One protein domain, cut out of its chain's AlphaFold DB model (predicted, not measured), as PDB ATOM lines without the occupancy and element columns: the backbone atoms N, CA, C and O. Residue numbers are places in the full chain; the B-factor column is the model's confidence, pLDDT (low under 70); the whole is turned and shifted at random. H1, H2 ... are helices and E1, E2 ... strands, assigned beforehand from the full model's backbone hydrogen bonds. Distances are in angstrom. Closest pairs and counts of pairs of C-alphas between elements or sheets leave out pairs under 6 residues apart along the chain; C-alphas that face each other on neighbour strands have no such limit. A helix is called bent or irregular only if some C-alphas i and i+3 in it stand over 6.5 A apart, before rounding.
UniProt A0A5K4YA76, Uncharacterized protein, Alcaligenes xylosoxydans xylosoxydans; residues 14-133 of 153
ATOM      1  N   ALA A  14     143.879 180.931 121.107       59.31
ATOM      2  CA  ALA A  14     144.281 179.704 121.793       59.31
ATOM      3  C   ALA A  14     144.136 179.804 123.326       59.31
ATOM      4  O   ALA A  14     143.716 178.836 123.962       59.31
ATOM      5  N   LEU A  15     144.401 180.972 123.930       57.41
ATOM      6  CA  LEU A  15     144.229 181.166 125.378       57.41
ATOM      7  C   LEU A  15     142.752 181.147 125.814       57.41
ATOM      8  O   LEU A  15     142.441 180.629 126.887       57.41
ATOM      9  N   CYS A  16     141.832 181.656 124.988       60.62
ATOM     10  CA  CYS A  16     140.394 181.625 125.284       60.62
ATOM     11  C   CYS A  16     139.787 180.217 125.166       60.62
ATOM     12  O   CYS A  16     138.835 179.897 125.873       60.62
ATOM     13  N   ALA A  17     140.325 179.367 124.287       62.59
ATOM     14  CA  ALA A  17     139.858 177.988 124.138       62.59
ATOM     15  C   ALA A  17     140.297 177.083 125.305       62.59
ATOM     16  O   ALA A  17     139.572 176.168 125.692       62.59
ATOM     17  N   ALA A  18     141.466 177.343 125.896       63.44
ATOM     18  CA  ALA A  18     141.940 176.568 127.040       63.44
ATOM     19  C   ALA A  18     141.076 176.808 128.292       63.44
ATOM     20  O   ALA A  18     140.699 175.858 128.977       63.44
ATOM     21  N   SER A  19     140.710 178.060 128.581       64.19
ATOM     22  CA  SER A  19     139.946 178.420 129.784       64.19
ATOM     23  C   SER A  19     138.516 177.868 129.795       64.19
ATOM     24  O   SER A  19     138.023 177.470 130.851       64.19
ATOM     25  N   THR A  20     137.858 177.767 128.636       66.12
ATOM     26  CA  THR A  20     136.524 177.150 128.530       66.12
ATOM     27  C   THR A  20     136.565 175.642 128.773       66.12
ATOM     28  O   THR A  20     135.669 175.112 129.430       66.12
ATOM     29  N   SER A  21     137.623 174.962 128.320       69.06
ATOM     30  CA  SER A  21     137.822 173.529 128.558       69.06
ATOM     31  C   SER A  21     138.034 173.213 130.044       69.06
ATOM     32  O   SER A  21     137.360 172.329 130.577       69.06
ATOM     33  N   TYR A  22     138.875 173.984 130.747       70.81
ATOM     34  CA  TYR A  22     139.049 173.831 132.199       70.81
ATOM     35  C   TYR A  22     137.744 174.081 132.961       70.81
ATOM     36  O   TYR A  22     137.365 173.276 133.808       70.81
ATOM     37  N   ALA A  23     137.003 175.133 132.606       75.25
ATOM     38  CA  ALA A  23     135.716 175.426 133.232       75.25
ATOM     39  C   ALA A  23     134.667 174.324 132.992       75.25
ATOM     40  O   ALA A  23     133.831 174.076 133.860       75.25
ATOM     41  N   GLN A  24     134.691 173.659 131.832       81.38
ATOM     42  CA  GLN A  24     133.822 172.514 131.558       81.38
ATOM     43  C   GLN A  24     134.215 171.295 132.400       81.38
ATOM     44  O   GLN A  24     133.346 170.711 133.044       81.38
ATOM     45  N   SER A  25     135.508 170.959 132.454       90.19
ATOM     46  CA  SER A  25     136.009 169.857 133.289       90.19
ATOM     47  C   SER A  25     135.699 170.081 134.771       90.19
ATOM     48  O   SER A  25     135.280 169.163 135.471       90.19
ATOM     49  N   ASP A  26     135.856 171.310 135.259       93.62
ATOM     50  CA  ASP A  26     135.583 171.646 136.654       93.62
ATOM     51  C   ASP A  26     134.093 171.512 137.003       93.62
ATOM     52  O   ASP A  26     133.749 171.011 138.077       93.62
ATOM     53  N   ARG A  27     133.197 171.901 136.086       94.19
ATOM     54  CA  ARG A  27     131.750 171.671 136.242       94.19
ATOM     55  C   ARG A  27     131.420 170.184 136.271       94.19
ATOM     56  O   ARG A  27     130.662 169.759 137.136       94.19
ATOM     57  N   GLU A  28     132.028 169.396 135.390       96.69
ATOM     58  CA  GLU A  28     131.824 167.946 135.342       96.69
ATOM     59  C   GLU A  28     132.254 167.258 136.647       96.69
ATOM     60  O   GLU A  28     131.546 166.381 137.147       96.69
ATOM     61  N   VAL A  29     133.360 167.692 137.262       98.19
ATOM     62  CA  VAL A  29     133.802 167.192 138.577       98.19
ATOM     63  C   VAL A  29     132.764 167.487 139.667       98.19
ATOM     64  O   VAL A  29     132.451 166.612 140.483       98.19
ATOM     65  N   VAL A  30     132.207 168.701 139.682       98.19
ATOM     66  CA  VAL A  30     131.141 169.085 140.623       98.19
ATOM     67  C   VAL A  30     129.897 168.223 140.407       98.19
ATOM     68  O   VAL A  30     129.396 167.625 141.361       98.19
ATOM     69  N   ASP A  31     129.429 168.105 139.166       98.06
ATOM     70  CA  ASP A  31     128.221 167.349 138.826       98.06
ATOM     71  C   ASP A  31     128.381 165.857 139.146       98.06
ATOM     72  O   ASP A  31     127.489 165.247 139.742       98.06
ATOM     73  N   THR A  32     129.552 165.286 138.855       98.25
ATOM     74  CA  THR A  32     129.894 163.897 139.195       98.25
ATOM     75  C   THR A  32     129.895 163.680 140.707       98.25
ATOM     76  O   THR A  32     129.372 162.676 141.194       98.25
ATOM     77  N   THR A  33     130.416 164.638 141.479       98.38
ATOM     78  CA  THR A  33     130.389 164.570 142.949       98.38
ATOM     79  C   THR A  33     128.953 164.584 143.482       98.38
ATOM     80  O   THR A  33     128.593 163.780 144.352       98.38
ATOM     81  N   VAL A  34     128.093 165.457 142.944       98.50
ATOM     82  CA  VAL A  34     126.671 165.517 143.324       98.50
ATOM     83  C   VAL A  34     125.954 164.216 142.947       98.50
ATOM     84  O   VAL A  34     125.204 163.679 143.765       98.50
ATOM     85  N   ALA A  35     126.219 163.668 141.760       97.88
ATOM     86  CA  ALA A  35     125.643 162.405 141.302       97.88
ATOM     87  C   ALA A  35     126.064 161.223 142.190       97.88
ATOM     88  O   ALA A  35     125.224 160.416 142.592       97.88
ATOM     89  N   ARG A  36     127.341 161.153 142.585       97.06
ATOM     90  CA  ARG A  36     127.827 160.139 143.533       97.06
ATOM     91  C   ARG A  36     127.094 160.221 144.869       97.06
ATOM     92  O   ARG A  36     126.683 159.200 145.416       97.06
ATOM     93  N   SER A  37     126.884 161.437 145.362       97.81
ATOM     94  CA  SER A  37     126.147 161.681 146.604       97.81
ATOM     95  C   SER A  37     124.699 161.182 146.515       97.81
ATOM     96  O   SER A  37     124.189 160.607 147.475       97.81
ATOM     97  N   ALA A  38     124.051 161.310 145.353       97.25
ATOM     98  CA  ALA A  38     122.701 160.790 145.125       97.25
ATOM     99  C   ALA A  38     122.607 159.262 145.266       97.25
ATOM    100  O   ALA A  38     121.594 158.751 145.741       97.25
ATOM    101  N   ASN A  39     123.663 158.536 144.902       96.38
ATOM    102  CA  ASN A  39     123.686 157.075 144.983       96.38
ATOM    103  C   ASN A  39     123.940 156.557 146.405       96.38
ATOM    104  O   ASN A  39     123.552 155.441 146.726       96.38
ATOM    105  N   VAL A  40     124.576 157.360 147.260       97.12
ATOM    106  CA  VAL A  40     125.101 156.905 148.556       97.12
ATOM    107  C   VAL A  40     124.326 157.484 149.734       97.12
ATOM    108  O   VAL A  40     124.045 156.774 150.695       97.12
ATOM    109  N   CYS A  41     123.979 158.768 149.683       97.25
ATOM    110  CA  CYS A  41     123.542 159.515 150.855       97.25
ATOM    111  C   CYS A  41     122.017 159.439 151.028       97.25
ATOM    112  O   CYS A  41     121.284 159.913 150.150       97.25
ATOM    113  N   PRO A  42     121.486 158.931 152.155       93.56
ATOM    114  CA  PRO A  42     120.042 158.914 152.396       93.56
ATOM    115  C   PRO A  42     119.422 160.316 152.327       93.56
ATOM    116  O   PRO A  42     118.432 160.521 151.627       93.56
ATOM    117  N   GLY A  43     120.070 161.304 152.956       93.69
ATOM    118  CA  GLY A  43     119.607 162.692 153.033       93.69
ATOM    119  C   GLY A  43     119.788 163.532 151.763       93.69
ATOM    120  O   GLY A  43     119.420 164.712 151.765       93.69
ATOM    121  N   HIS A  44     120.327 162.973 150.673       97.69
ATOM    122  CA  HIS A  44     120.576 163.722 149.440       97.69
ATOM    123  C   HIS A  44     119.301 164.363 148.870       97.69
ATOM    124  O   HIS A  44     118.274 163.714 148.689       97.69
ATOM    125  N   SER A  45     119.411 165.639 148.519       97.81
ATOM    126  CA  SER A  45     118.708 166.242 147.386       97.81
ATOM    127  C   SER A  45     119.689 167.160 146.659       97.81
ATOM    128  O   SER A  45     120.727 167.531 147.232       97.81
ATOM    129  N   LYS A  46     119.387 167.551 145.416       97.31
ATOM    130  CA  LYS A  46     120.248 168.485 144.675       97.31
ATOM    131  C   LYS A  46     120.360 169.821 145.405       97.31
ATOM    132  O   LYS A  46     121.460 170.359 145.509       97.31
ATOM    133  N   GLU A  47     119.261 170.297 145.978       97.06
ATOM    134  CA  GLU A  47     119.147 171.568 146.698       97.06
ATOM    135  C   GLU A  47     119.990 171.559 147.976       97.06
ATOM    136  O   GLU A  47     120.656 172.545 148.271       97.06
ATOM    137  N   ARG A  48     120.025 170.433 148.704       96.88
ATOM    138  CA  ARG A  48     120.830 170.308 149.931       96.88
ATOM    139  C   ARG A  48     122.312 170.071 149.661       96.88
ATOM    140  O   ARG A  48     123.149 170.507 150.439       96.88
ATOM    141  N   THR A  49     122.641 169.358 148.587       98.38
ATOM    142  CA  THR A  49     124.007 168.856 148.347       98.38
ATOM    143  C   THR A  49     124.843 169.831 147.526       98.38
ATOM    144  O   THR A  49     125.985 170.124 147.872       98.38
ATOM    145  N   THR A  50     124.273 170.347 146.435       98.31
ATOM    146  CA  THR A  50     125.006 171.144 145.438       98.31
ATOM    147  C   THR A  50     125.665 172.396 146.022       98.31
ATOM    148  O   THR A  50     126.817 172.649 145.661       98.31
ATOM    149  N   PRO A  51     125.015 173.180 146.911       98.38
ATOM    150  CA  PRO A  51     125.631 174.386 147.459       98.38
ATOM    151  C   PRO A  51     126.951 174.097 148.175       98.38
ATOM    152  O   PRO A  51     127.940 174.774 147.916       98.38
ATOM    153  N   THR A  52     126.998 173.050 149.000       98.62
ATOM    154  CA  THR A  52     128.202 172.669 149.749       98.62
ATOM    155  C   THR A  52     129.286 172.097 148.843       98.62
ATOM    156  O   THR A  52     130.448 172.461 148.990       98.62
ATOM    157  N   VAL A  53     128.929 171.254 147.865       98.62
ATOM    158  CA  VAL A  53     129.904 170.713 146.894       98.62
ATOM    159  C   VAL A  53     130.606 171.843 146.136       98.62
ATOM    160  O   VAL A  53     131.819 171.799 145.964       98.62
ATOM    161  N   LYS A  54     129.874 172.895 145.746       98.38
ATOM    162  CA  LYS A  54     130.439 174.060 145.043       98.38
ATOM    163  C   LYS A  54     131.399 174.907 145.884       98.38
ATOM    164  O   LYS A  54     132.134 175.706 145.311       98.38
ATOM    165  N   LEU A  55     131.396 174.759 147.211       98.56
ATOM    166  CA  LEU A  55     132.354 175.436 148.092       98.56
ATOM    167  C   LEU A  55     133.705 174.715 148.150       98.56
ATOM    168  O   LEU A  55     134.692 175.310 148.579       98.56
ATOM    169  N   VAL A  56     133.759 173.441 147.759       98.69
ATOM    170  CA  VAL A  56     134.984 172.647 147.808       98.69
ATOM    171  C   VAL A  56     135.866 172.988 146.603       98.69
ATOM    172  O   VAL A  56     135.372 172.993 145.472       98.69
ATOM    173  N   PRO A  57     137.178 173.224 146.792       98.31
ATOM    174  CA  PRO A  57     138.099 173.384 145.674       98.31
ATOM    175  C   PRO A  57     138.045 172.179 144.730       98.31
ATOM    176  O   PRO A  57     138.093 171.031 145.171       98.31
ATOM    177  N   VAL A  58     138.010 172.415 143.418       97.75
ATOM    178  CA  VAL A  58     137.837 171.328 142.435       97.75
ATOM    179  C   VAL A  58     138.960 170.288 142.517       97.75
ATOM    180  O   VAL A  58     138.717 169.098 142.342       97.75
ATOM    181  N   GLY A  59     140.189 170.703 142.845       97.44
ATOM    182  CA  GLY A  59     141.292 169.772 143.113       97.44
ATOM    183  C   GLY A  59     140.988 168.800 144.259       97.44
ATOM    184  O   GLY A  59     141.207 167.601 144.115       97.44
ATOM    185  N   ALA A  60     140.392 169.287 145.349       98.44
ATOM    186  CA  ALA A  60     139.958 168.445 146.459       98.44
ATOM    187  C   ALA A  60     138.796 167.523 146.049       98.44
ATOM    188  O   ALA A  60     138.807 166.345 146.399       98.44
ATOM    189  N   LEU A  61     137.844 168.000 145.235       98.62
ATOM    190  CA  LEU A  61     136.779 167.152 144.676       98.62
ATOM    191  C   LEU A  61     137.332 166.010 143.811       98.62
ATOM    192  O   LEU A  61     136.863 164.881 143.924       98.62
ATOM    193  N   ARG A  62     138.362 166.272 142.996       98.19
ATOM    194  CA  ARG A  62     139.057 165.228 142.224       98.19
ATOM    195  C   ARG A  62     139.670 164.168 143.144       98.19
ATOM    196  O   ARG A  62     139.499 162.983 142.874       98.19
ATOM    197  N   VAL A  63     140.292 164.572 144.257       97.75
ATOM    198  CA  VAL A  63     140.806 163.634 145.276       97.75
ATOM    199  C   VAL A  63     139.679 162.810 145.896       97.75
ATOM    200  O   VAL A  63     139.828 161.601 146.052       97.75
ATOM    201  N   LEU A  64     138.536 163.426 146.226       97.81
ATOM    202  CA  LEU A  64     137.389 162.682 146.756       97.81
ATOM    203  C   LEU A  64     136.900 161.628 145.758       97.81
ATOM    204  O   LEU A  64     136.682 160.482 146.145       97.81
ATOM    205  N   LEU A  65     136.753 161.994 144.482       97.06
ATOM    206  CA  LEU A  65     136.310 161.070 143.437       97.06
ATOM    207  C   LEU A  65     137.291 159.906 143.242       97.06
ATOM    208  O   LEU A  65     136.838 158.760 143.212       97.06
ATOM    209  N   ASP A  66     138.597 160.194 143.183       96.38
ATOM    210  CA  ASP A  66     139.684 159.205 143.083       96.38
ATOM    211  C   ASP A  66     139.663 158.208 144.252       96.38
ATOM    212  O   ASP A  66     139.627 156.994 144.060       96.38
ATOM    213  N   LYS A  67     139.592 158.723 145.484       95.06
ATOM    214  CA  LYS A  67     139.596 157.912 146.716       95.06
ATOM    215  C   LYS A  67     138.260 157.221 146.987       95.06
ATOM    216  O   LYS A  67     138.139 156.423 147.916       95.06
ATOM    217  N   GLY A  68     137.240 157.555 146.210       95.44
ATOM    218  CA  GLY A  68     135.899 157.039 146.374       95.44
ATOM    219  C   GLY A  68     135.103 157.637 147.538       95.44
ATOM    220  O   GLY A  68     134.114 157.040 147.970       95.44
ATOM    221  N   PHE A  69     135.513 158.798 148.041       97.75
ATOM    222  CA  PHE A  69     134.856 159.495 149.141       97.75
ATOM    223  C   PHE A  69     133.618 160.264 148.686       97.75
ATOM    224  O   PHE A  69     133.456 160.614 147.515       97.75
ATOM    225  N   VAL A  70     132.713 160.503 149.633       97.94
ATOM    226  CA  VAL A  70     131.370 161.012 149.345       97.94
ATOM    227  C   VAL A  70     131.007 162.150 150.286       97.94
ATOM    228  O   VAL A  70     131.412 162.165 151.445       97.94
ATOM    229  N   MET A  71     130.221 163.095 149.780       98.50
ATOM    230  CA  MET A  71     129.677 164.215 150.539       98.50
ATOM    231  C   MET A  71     128.179 163.994 150.791       98.50
ATOM    232  O   MET A  71     127.387 164.007 149.853       98.50
ATOM    233  N   CYS A  72     127.769 163.819 152.046       98.50
ATOM    234  CA  CYS A  72     126.390 163.507 152.414       98.50
ATOM    235  C   CYS A  72     125.758 164.547 153.350       98.50
ATOM    236  O   CYS A  72     126.172 164.648 154.501       98.50
ATOM    237  N   PRO A  73     124.694 165.264 152.944       98.31
ATOM    238  CA  PRO A  73     123.909 166.018 153.914       98.31
ATOM    239  C   PRO A  73     123.212 165.050 154.889       98.31
ATOM    240  O   PRO A  73     122.540 164.109 154.455       98.31
ATOM    241  N   ASP A  74     123.342 165.298 156.191       97.94
ATOM    242  CA  ASP A  74     122.709 164.536 157.273       97.94
ATOM    243  C   ASP A  74     122.126 165.489 158.326       97.94
ATOM    244  O   ASP A  74     122.834 166.059 159.151       97.94
ATOM    245  N   ARG A  75     120.800 165.649 158.296       97.06
ATOM    246  CA  ARG A  75     120.043 166.526 159.208       97.06
ATOM    247  C   ARG A  75     119.986 166.010 160.645       97.06
ATOM    248  O   ARG A  75     119.497 166.710 161.522       97.06
ATOM    249  N   ARG A  76     120.428 164.771 160.885       97.00
ATOM    250  CA  ARG A  76     120.446 164.170 162.223       97.00
ATOM    251  C   ARG A  76     121.669 164.605 163.034       97.00
ATOM    252  O   ARG A  76     121.683 164.391 164.240       97.00
ATOM    253  N   LEU A  77     122.694 165.170 162.387       97.50
ATOM    254  CA  LEU A  77     123.798 165.839 163.080       97.50
ATOM    255  C   LEU A  77     123.255 167.097 163.766       97.50
ATOM    256  O   LEU A  77     122.530 167.862 163.142       97.50
ATOM    257  N   ASP A  78     123.576 167.318 165.035       95.31
ATOM    258  CA  ASP A  78     123.077 168.475 165.785       95.31
ATOM    259  C   ASP A  78     123.992 169.708 165.640       95.31
ATOM    260  O   ASP A  78     125.011 169.679 164.949       95.31
ATOM    261  N   ALA A  79     123.610 170.822 166.270       95.00
ATOM    262  CA  ALA A  79     124.369 172.072 166.218       95.00
ATOM    263  C   ALA A  79     125.706 172.021 166.983       95.00
ATOM    264  O   ALA A  79     126.589 172.836 166.711       95.00
ATOM    265  N   ASP A  80     125.876 171.066 167.902       93.94
ATOM    266  CA  ASP A  80     127.119 170.897 168.654       93.94
ATOM    267  C   ASP A  80     128.169 170.148 167.826       93.94
ATOM    268  O   ASP A  80     129.356 170.450 167.937       93.94
ATOM    269  N   ALA A  81     127.745 169.189 166.993       96.94
ATOM    270  CA  ALA A  81     128.597 168.406 166.097       96.94
ATOM    271  C   ALA A  81     128.053 168.378 164.649       96.94
ATOM    272  O   ALA A  81     127.749 167.305 164.116       96.94
ATOM    273  N   PRO A  82     127.949 169.534 163.969       98.19
ATOM    274  CA  PRO A  82     127.235 169.644 162.698       98.19
ATOM    275  C   PRO A  82     128.010 169.108 161.496       98.19
ATOM    276  O   PRO A  82     127.453 169.072 160.401       98.19
ATOM    277  N   VAL A  83     129.285 168.737 161.655       98.56
ATOM    278  CA  VAL A  83     130.127 168.186 160.587       98.56
ATOM    279  C   VAL A  83     130.849 166.945 161.090       98.56
ATOM    280  O   VAL A  83     131.458 166.954 162.162       98.56
ATOM    281  N   ALA A  84     130.817 165.892 160.279       98.19
ATOM    282  CA  ALA A  84     131.423 164.609 160.580       98.19
ATOM    283  C   ALA A  84     132.226 164.069 159.393       98.19
ATOM    284  O   ALA A  84     131.870 164.246 158.230       98.19
ATOM    285  N   TRP A  85     133.295 163.353 159.700       98.00
ATOM    286  CA  TRP A  85     133.976 162.441 158.796       98.00
ATOM    287  C   TRP A  85     133.736 161.039 159.327       98.00
ATOM    288  O   TRP A  85     134.220 160.701 160.402       98.00
ATOM    289  N   TYR A  86     132.997 160.225 158.585       97.12
ATOM    290  CA  TYR A  86     132.802 158.813 158.882       97.12
ATOM    291  C   TYR A  86     133.880 158.006 158.158       97.12
ATOM    292  O   TYR A  86     133.674 157.519 157.042       97.12
ATOM    293  N   GLY A  87     135.055 157.892 158.782       95.62
ATOM    294  CA  GLY A  87     136.258 157.370 158.133       95.62
ATOM    295  C   GLY A  87     136.165 155.945 157.614       95.62
ATOM    296  O   GLY A  87     136.719 155.641 156.553       95.62
ATOM    297  N   GLN A  88     135.401 155.096 158.299       93.12
ATOM    298  CA  GLN A  88     135.137 153.727 157.869       93.12
ATOM    299  C   GLN A  88     134.489 153.698 156.482       93.12
ATOM    300  O   GLN A  88     134.861 152.866 155.660       93.12
ATOM    301  N   TRP A  89     133.566 154.630 156.235       95.00
ATOM    302  CA  TRP A  89     132.757 154.716 155.019       95.00
ATOM    303  C   TRP A  89     133.341 155.653 153.962       95.00
ATOM    304  O   TRP A  89     132.947 155.600 152.797       95.00
ATOM    305  N   GLY A  90     134.295 156.504 154.347       96.75
ATOM    306  CA  GLY A  90     134.837 157.529 153.465       96.75
ATOM    307  C   GLY A  90     133.843 158.662 153.200       96.75
ATOM    308  O   GLY A  90     133.752 159.151 152.075       96.75
ATOM    309  N   VAL A  91     133.048 159.045 154.203       98.12
ATOM    310  CA  VAL A  91     131.943 159.999 154.031       98.12
ATOM    311  C   VAL A  91     132.179 161.266 154.840       98.12
ATOM    312  O   VAL A  91     132.306 161.215 156.060       98.12
ATOM    313  N   TYR A  92     132.158 162.408 154.161       98.50
ATOM    314  CA  TYR A  92     132.011 163.719 154.781       98.50
ATOM    315  C   TYR A  92     130.529 164.039 154.903       98.50
ATOM    316  O   TYR A  92     129.830 164.114 153.893       98.50
ATOM    317  N   ALA A  93     130.050 164.245 156.121       98.50
ATOM    318  CA  ALA A  93     128.675 164.612 156.386       98.50
ATOM    319  C   ALA A  93     128.562 165.976 157.057       98.50
ATOM    320  O   ALA A  93     129.452 166.395 157.795       98.50
ATOM    321  N   TRP A  94     127.454 166.666 156.797       98.69
ATOM    322  CA  TRP A  94     127.126 167.925 157.462       98.69
ATOM    323  C   TRP A  94     125.620 168.072 157.650       98.69
ATOM    324  O   TRP A  94     124.854 167.574 156.822       98.69
ATOM    325  N   ASN A  95     125.193 168.800 158.680       98.44
ATOM    326  CA  ASN A  95     123.806 169.234 158.782       98.44
ATOM    327  C   ASN A  95     123.570 170.452 157.865       98.44
ATOM    328  O   ASN A  95     124.117 171.521 158.134       98.44
ATOM    329  N   PRO A  96     122.764 170.345 156.791       97.81
ATOM    330  CA  PRO A  96     122.475 171.478 155.911       97.81
ATOM    331  C   PRO A  96     121.576 172.554 156.545       97.81
ATOM    332  O   PRO A  96     121.418 173.612 155.949       97.81
ATOM    333  N   GLU A  97     120.972 172.286 157.704       97.44
ATOM    334  CA  GLU A  97     120.084 173.210 158.430       97.44
ATOM    335  C   GLU A  97     120.825 174.034 159.491       97.44
ATOM    336  O   GLU A  97     120.234 174.917 160.104       97.44
ATOM    337  N   VAL A  98     122.113 173.754 159.712       98.31
ATOM    338  CA  VAL A  98     122.961 174.529 160.619       98.31
ATOM    339  C   VAL A  98     123.795 175.507 159.799       98.31
ATOM    340  O   VAL A  98     124.640 175.112 158.987       98.31
ATOM    341  N   ASP A  99     123.580 176.798 160.040       97.88
ATOM    342  CA  ASP A  99     124.306 177.869 159.363       97.88
ATOM    343  C   ASP A  99     125.824 177.705 159.525       97.88
ATOM    344  O   ASP A  99     126.359 177.495 160.611       97.88
ATOM    345  N   GLY A 100     126.542 177.779 158.403       97.94
ATOM    346  CA  GLY A 100     127.997 177.626 158.362       97.94
ATOM    347  C   GLY A 100     128.509 176.182 158.296       97.94
ATOM    348  O   GLY A 100     129.659 175.989 157.894       97.94
ATOM    349  N   ALA A 101     127.685 175.163 158.564       98.56
ATOM    350  CA  ALA A 101     128.123 173.763 158.551       98.56
ATOM    351  C   ALA A 101     128.649 173.309 157.177       98.56
ATOM    352  O   ALA A 101     129.688 172.660 157.094       98.56
ATOM    353  N   GLY A 102     127.999 173.716 156.079       98.56
ATOM    354  CA  GLY A 102     128.486 173.414 154.725       98.56
ATOM    355  C   GLY A 102     129.854 174.043 154.426       98.56
ATOM    356  O   GLY A 102     130.735 173.395 153.860       98.56
ATOM    357  N   LYS A 103     130.081 175.285 154.874       98.69
ATOM    358  CA  LYS A 103     131.380 175.961 154.728       98.69
ATOM    359  C   LYS A 103     132.462 175.264 155.553       98.69
ATOM    360  O   LYS A 103     133.573 175.077 155.063       98.69
ATOM    361  N   LEU A 104     132.133 174.855 156.777       98.75
ATOM    362  CA  LEU A 104     133.031 174.080 157.624       98.75
ATOM    363  C   LEU A 104     133.375 172.726 156.988       98.75
ATOM    364  O   LEU A 104     134.549 172.372 156.933       98.75
ATOM    365  N   ALA A 105     132.388 171.999 156.459       98.69
ATOM    366  CA  ALA A 105     132.616 170.732 155.770       98.69
ATOM    367  C   ALA A 105     133.573 170.901 154.583       98.69
ATOM    368  O   ALA A 105     134.544 170.156 154.465       98.69
ATOM    369  N   ALA A 106     133.362 171.930 153.757       98.75
ATOM    370  CA  ALA A 106     134.259 172.239 152.649       98.75
ATOM    371  C   ALA A 106     135.687 172.576 153.116       98.75
ATOM    372  O   ALA A 106     136.654 172.110 152.515       98.75
ATOM    373  N   ALA A 107     135.829 173.321 154.216       98.62
ATOM    374  CA  ALA A 107     137.131 173.643 154.797       98.62
ATOM    375  C   ALA A 107     137.861 172.403 155.345       98.62
ATOM    376  O   ALA A 107     139.067 172.265 155.138       98.62
ATOM    377  N   GLN A 108     137.154 171.477 156.006       98.56
ATOM    378  CA  GLN A 108     137.761 170.225 156.475       98.56
ATOM    379  C   GLN A 108     138.166 169.318 155.309       98.56
ATOM    380  O   GLN A 108     139.236 168.718 155.361       98.56
ATOM    381  N   ILE A 109     137.370 169.269 154.235       98.56
ATOM    382  CA  ILE A 109     137.726 168.546 153.006       98.56
ATOM    383  C   ILE A 109     139.007 169.120 152.388       98.56
ATOM    384  O   ILE A 109     139.935 168.361 152.112       98.56
ATOM    385  N   ASP A 110     139.102 170.440 152.194       98.38
ATOM    386  CA  ASP A 110     140.320 171.069 151.653       98.38
ATOM    387  C   ASP A 110     141.538 170.770 152.543       98.38
ATOM    388  O   ASP A 110     142.582 170.336 152.059       98.38
ATOM    389  N   LYS A 111     141.387 170.893 153.866       97.88
ATOM    390  CA  LYS A 111     142.454 170.569 154.821       97.88
ATOM    391  C   LYS A 111     142.913 169.109 154.718       97.88
ATOM    392  O   LYS A 111     144.110 168.866 154.590       97.88
ATOM    393  N   MET A 112     141.986 168.152 154.777       97.75
ATOM    394  CA  MET A 112     142.307 166.719 154.791       97.75
ATOM    395  C   MET A 112     142.847 166.229 153.446       97.75
ATOM    396  O   MET A 112     143.722 165.371 153.416       97.75
ATOM    397  N   THR A 113     142.377 166.796 152.332       97.56
ATOM    398  CA  THR A 113     142.906 166.467 150.999       97.56
ATOM    399  C   THR A 113     144.309 167.012 150.767       97.56
ATOM    400  O   THR A 113     145.106 166.335 150.128       97.56
ATOM    401  N   ARG A 114     144.662 168.171 151.337       97.06
ATOM    402  CA  ARG A 114     146.039 168.701 151.286       97.06
ATOM    403  C   ARG A 114     147.029 167.903 152.122       97.06
ATOM    404  O   ARG A 114     148.191 167.818 151.746       97.06
ATOM    405  N   SER A 115     146.596 167.375 153.264       96.31
ATOM    406  CA  SER A 115     147.458 166.570 154.136       96.31
ATOM    407  C   SER A 115     147.442 165.078 153.801       96.31
ATOM    408  O   SER A 115     148.191 164.329 154.418       96.31
ATOM    409  N   GLU A 116     146.554 164.649 152.899       93.00
ATOM    410  CA  GLU A 116     146.277 163.244 152.564       93.00
ATOM    411  C   GLU A 116     145.998 162.344 153.788       93.00
ATOM    412  O   GLU A 116     146.194 161.129 153.756       93.00
ATOM    413  N   ASP A 117     145.496 162.935 154.876       93.31
ATOM    414  CA  ASP A 117     145.204 162.237 156.131       93.31
ATOM    415  C   ASP A 117     143.718 161.872 156.202       93.31
ATOM    416  O   ASP A 117     142.867 162.706 156.524       93.31
ATOM    417  N   PHE A 118     143.412 160.608 155.905       95.12
ATOM    418  CA  PHE A 118     142.050 160.067 155.864       95.12
ATOM    419  C   PHE A 118     141.908 158.869 156.815       95.12
ATOM    420  O   PHE A 118     141.880 157.711 156.360       95.12
ATOM    421  N   PRO A 119     141.819 159.108 158.137       94.50
ATOM    422  CA  PRO A 119     141.747 158.023 159.107       94.50
ATOM    423  C   PRO A 119     140.466 157.213 158.924       94.50
ATOM    424  O   PRO A 119     139.475 157.685 158.359       94.50
ATOM    425  N   THR A 120     140.464 156.001 159.462       93.81
ATOM    426  CA  THR A 120     139.268 155.154 159.497       93.81
ATOM    427  C   THR A 120     138.294 155.542 160.604       93.81
ATOM    428  O   THR A 120     137.127 155.170 160.534       93.81
ATOM    429  N   ASP A 121     138.746 156.286 161.610       93.19
ATOM    430  CA  ASP A 121     137.908 156.670 162.741       93.19
ATOM    431  C   ASP A 121     136.968 157.823 162.387       93.19
ATOM    432  O   ASP A 121     137.239 158.635 161.493       93.19
ATOM    433  N   THR A 122     135.864 157.914 163.124       95.88
ATOM    434  CA  THR A 122     134.961 159.055 163.022       95.88
ATOM    435  C   THR A 122     135.636 160.305 163.589       95.88
ATOM    436  O   THR A 122     136.110 160.296 164.725       95.88
ATOM    437  N   ARG A 123     135.653 161.400 162.821       97.31
ATOM    438  CA  ARG A 123     136.031 162.737 163.313       97.31
ATOM    439  C   ARG A 123     134.812 163.641 163.305       97.31
ATOM    440  O   ARG A 123     133.994 163.561 162.395       97.31
ATOM    441  N   LEU A 124     134.707 164.501 164.309       98.00
ATOM    442  CA  LEU A 124     133.590 165.419 164.498       98.00
ATOM    443  C   LEU A 124     134.130 166.822 164.719       98.00
ATOM    444  O   LEU A 124     135.169 166.978 165.365       98.00
ATOM    445  N   TRP A 125     133.414 167.824 164.222       98.31
ATOM    446  CA  TRP A 125     133.795 169.220 164.394       98.31
ATOM    447  C   TRP A 125     132.627 170.076 164.861       98.31
ATOM    448  O   TRP A 125     131.510 169.917 164.367       98.31
ATOM    449  N   SER A 126     132.914 171.004 165.776       97.25
ATOM    450  CA  SER A 126     132.007 172.101 166.133       97.25
ATOM    451  C   SER A 126     131.991 173.163 165.032       97.25
ATOM    452  O   SER A 126     132.894 173.197 164.194       97.25
ATOM    453  N   LEU A 127     131.028 174.096 165.051       96.75
ATOM    454  CA  LEU A 127     131.006 175.227 164.106       96.75
ATOM    455  C   LEU A 127     132.266 176.105 164.149       96.75
ATOM    456  O   LEU A 127     132.617 176.708 163.136       96.75
ATOM    457  N   ALA A 128     132.971 176.146 165.281       95.88
ATOM    458  CA  ALA A 128     134.256 176.838 165.402       95.88
ATOM    459  C   ALA A 128     135.405 176.111 164.667       95.88
ATOM    460  O   ALA A 128     136.511 176.636 164.564       95.88
ATOM    461  N   GLY A 129     135.155 174.908 164.140       94.62
ATOM    462  CA  GLY A 129     136.143 174.063 163.472       94.62
ATOM    463  C   GLY A 129     137.008 173.243 164.428       94.62
ATOM    464  O   GLY A 129     137.993 172.639 163.996       94.62
ATOM    465  N   GLU A 130     136.647 173.200 165.709       96.56
ATOM    466  CA  GLU A 130     137.362 172.442 166.731       96.56
ATOM    467  C   GLU A 130     137.010 170.960 166.644       96.56
ATOM    468  O   GLU A 130     135.843 170.596 166.504       96.56
ATOM    469  N   ALA A 131     138.023 170.100 166.744       96.38
ATOM    470  CA  ALA A 131     137.809 168.661 166.781       96.38
ATOM    471  C   ALA A 131     137.157 168.260 168.111       96.38
ATOM    472  O   ALA A 131     137.703 168.509 169.188       96.38
ATOM    473  N   LEU A 132     136.012 167.593 168.027       96.44
ATOM    474  CA  LEU A 132     135.258 167.137 169.185       96.44
ATOM    475  C   LEU A 132     135.693 165.730 169.596       96.44
ATOM    476  O   LEU A 132     135.953 164.864 168.759       96.44
ATOM    477  N   LYS A 133     135.735 165.495 170.908       91.75
ATOM    478  CA  LYS A 133     136.012 164.190 171.521       91.75
ATOM    479  C   LYS A 133     134.814 163.755 172.356       91.75
ATOM    480  O   LYS A 133     134.101 164.602 172.884       91.75
TER     481      LYS A 133
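This is residues 14 to 133 of the 153 residues of an uncharacterized protein of Alcaligenes xylosoxydans xylosoxydans (UniProt A0A5K4YA76). A small twisted sheet of four short strands has helix H4 packed over one face, while the long helix H1 reaches its edge strand E1 with residues 33 to 40 and sticks out at its other end as a free arm, residues 14 to 24. H2 and H3 fill in between, each touching both H1 and H4. The printed part has 120 residues, with four named helices and four named strands in the order H1 H2 H3 E1 E2 E3 H4 E4; the class is mixed, helices and strands, and the mixed sheet runs E1 E3 E2 E4. The whole is compact, with a radius of gyration of the C-alphas of 14.4 A, but elongated by the arm, spanning 52 by 30 by 25 A.

The strands are E1, residues 70 to 73, E2, residues 83 to 86, E3, residues 91 to 94, and E4, residues 122 to 125, which ends at C-alpha 125 (133.795, 169.220, 164.394). H4, residues 101 to 115, is 21.1 A long. H1, residues 14 to 40, is 40.0 A long and begins at C-alpha 14 (144.281, 179.704, 121.793). H2 is residues 46 to 53, and H3, residues 58 to 67, is 14.2 A long. H2 is irregular, but only just: C-alphas 48 and 51 are 6.8 A apart.

E1 and E3 are parallel, with N 72 and O 92 at 2.8 A. The hairpin E2 and E3 is antiparallel, with N 93 and O 84 at 2.8 A. E2 and E4 are antiparallel, with N 85 and O 123 at 2.8 A. H4 is on the sheet at a height of 8.8 A, over E3 and E2, and runs along the strands, at 24 degrees to E2 on the local plane. E3, H4 and E4 form a split strand-helix-strand unit, with E2 between its two strands and a left-handed crossover. H2 and H4 are on one face of the sheet, an arrangement of two layers. With residues 102 to 106 alone H4 touches H2, closest at the C-alphas of Thr 52 and Gly 102, 5.0 A. H3 touches H4, about perpendicular but only just at 71 degrees, closest at the C-alphas of Ala 60 and Thr 113, 5.8 A. H1 only grazes the sheet; its closest C-alphas to E1 are those of Ser 37 and Met 71, 5.9 A. Every O i to N i+4 pair is within hydrogen-bond range in H3 and H4, with 21 of 23 in H1 and 2 of 4 in H2.

Without residues 14 to 24 the body spans 37 by 29 by 21 A. The printed part has no cut, and no link is long. Residues 14 to 21 have pLDDT under 70.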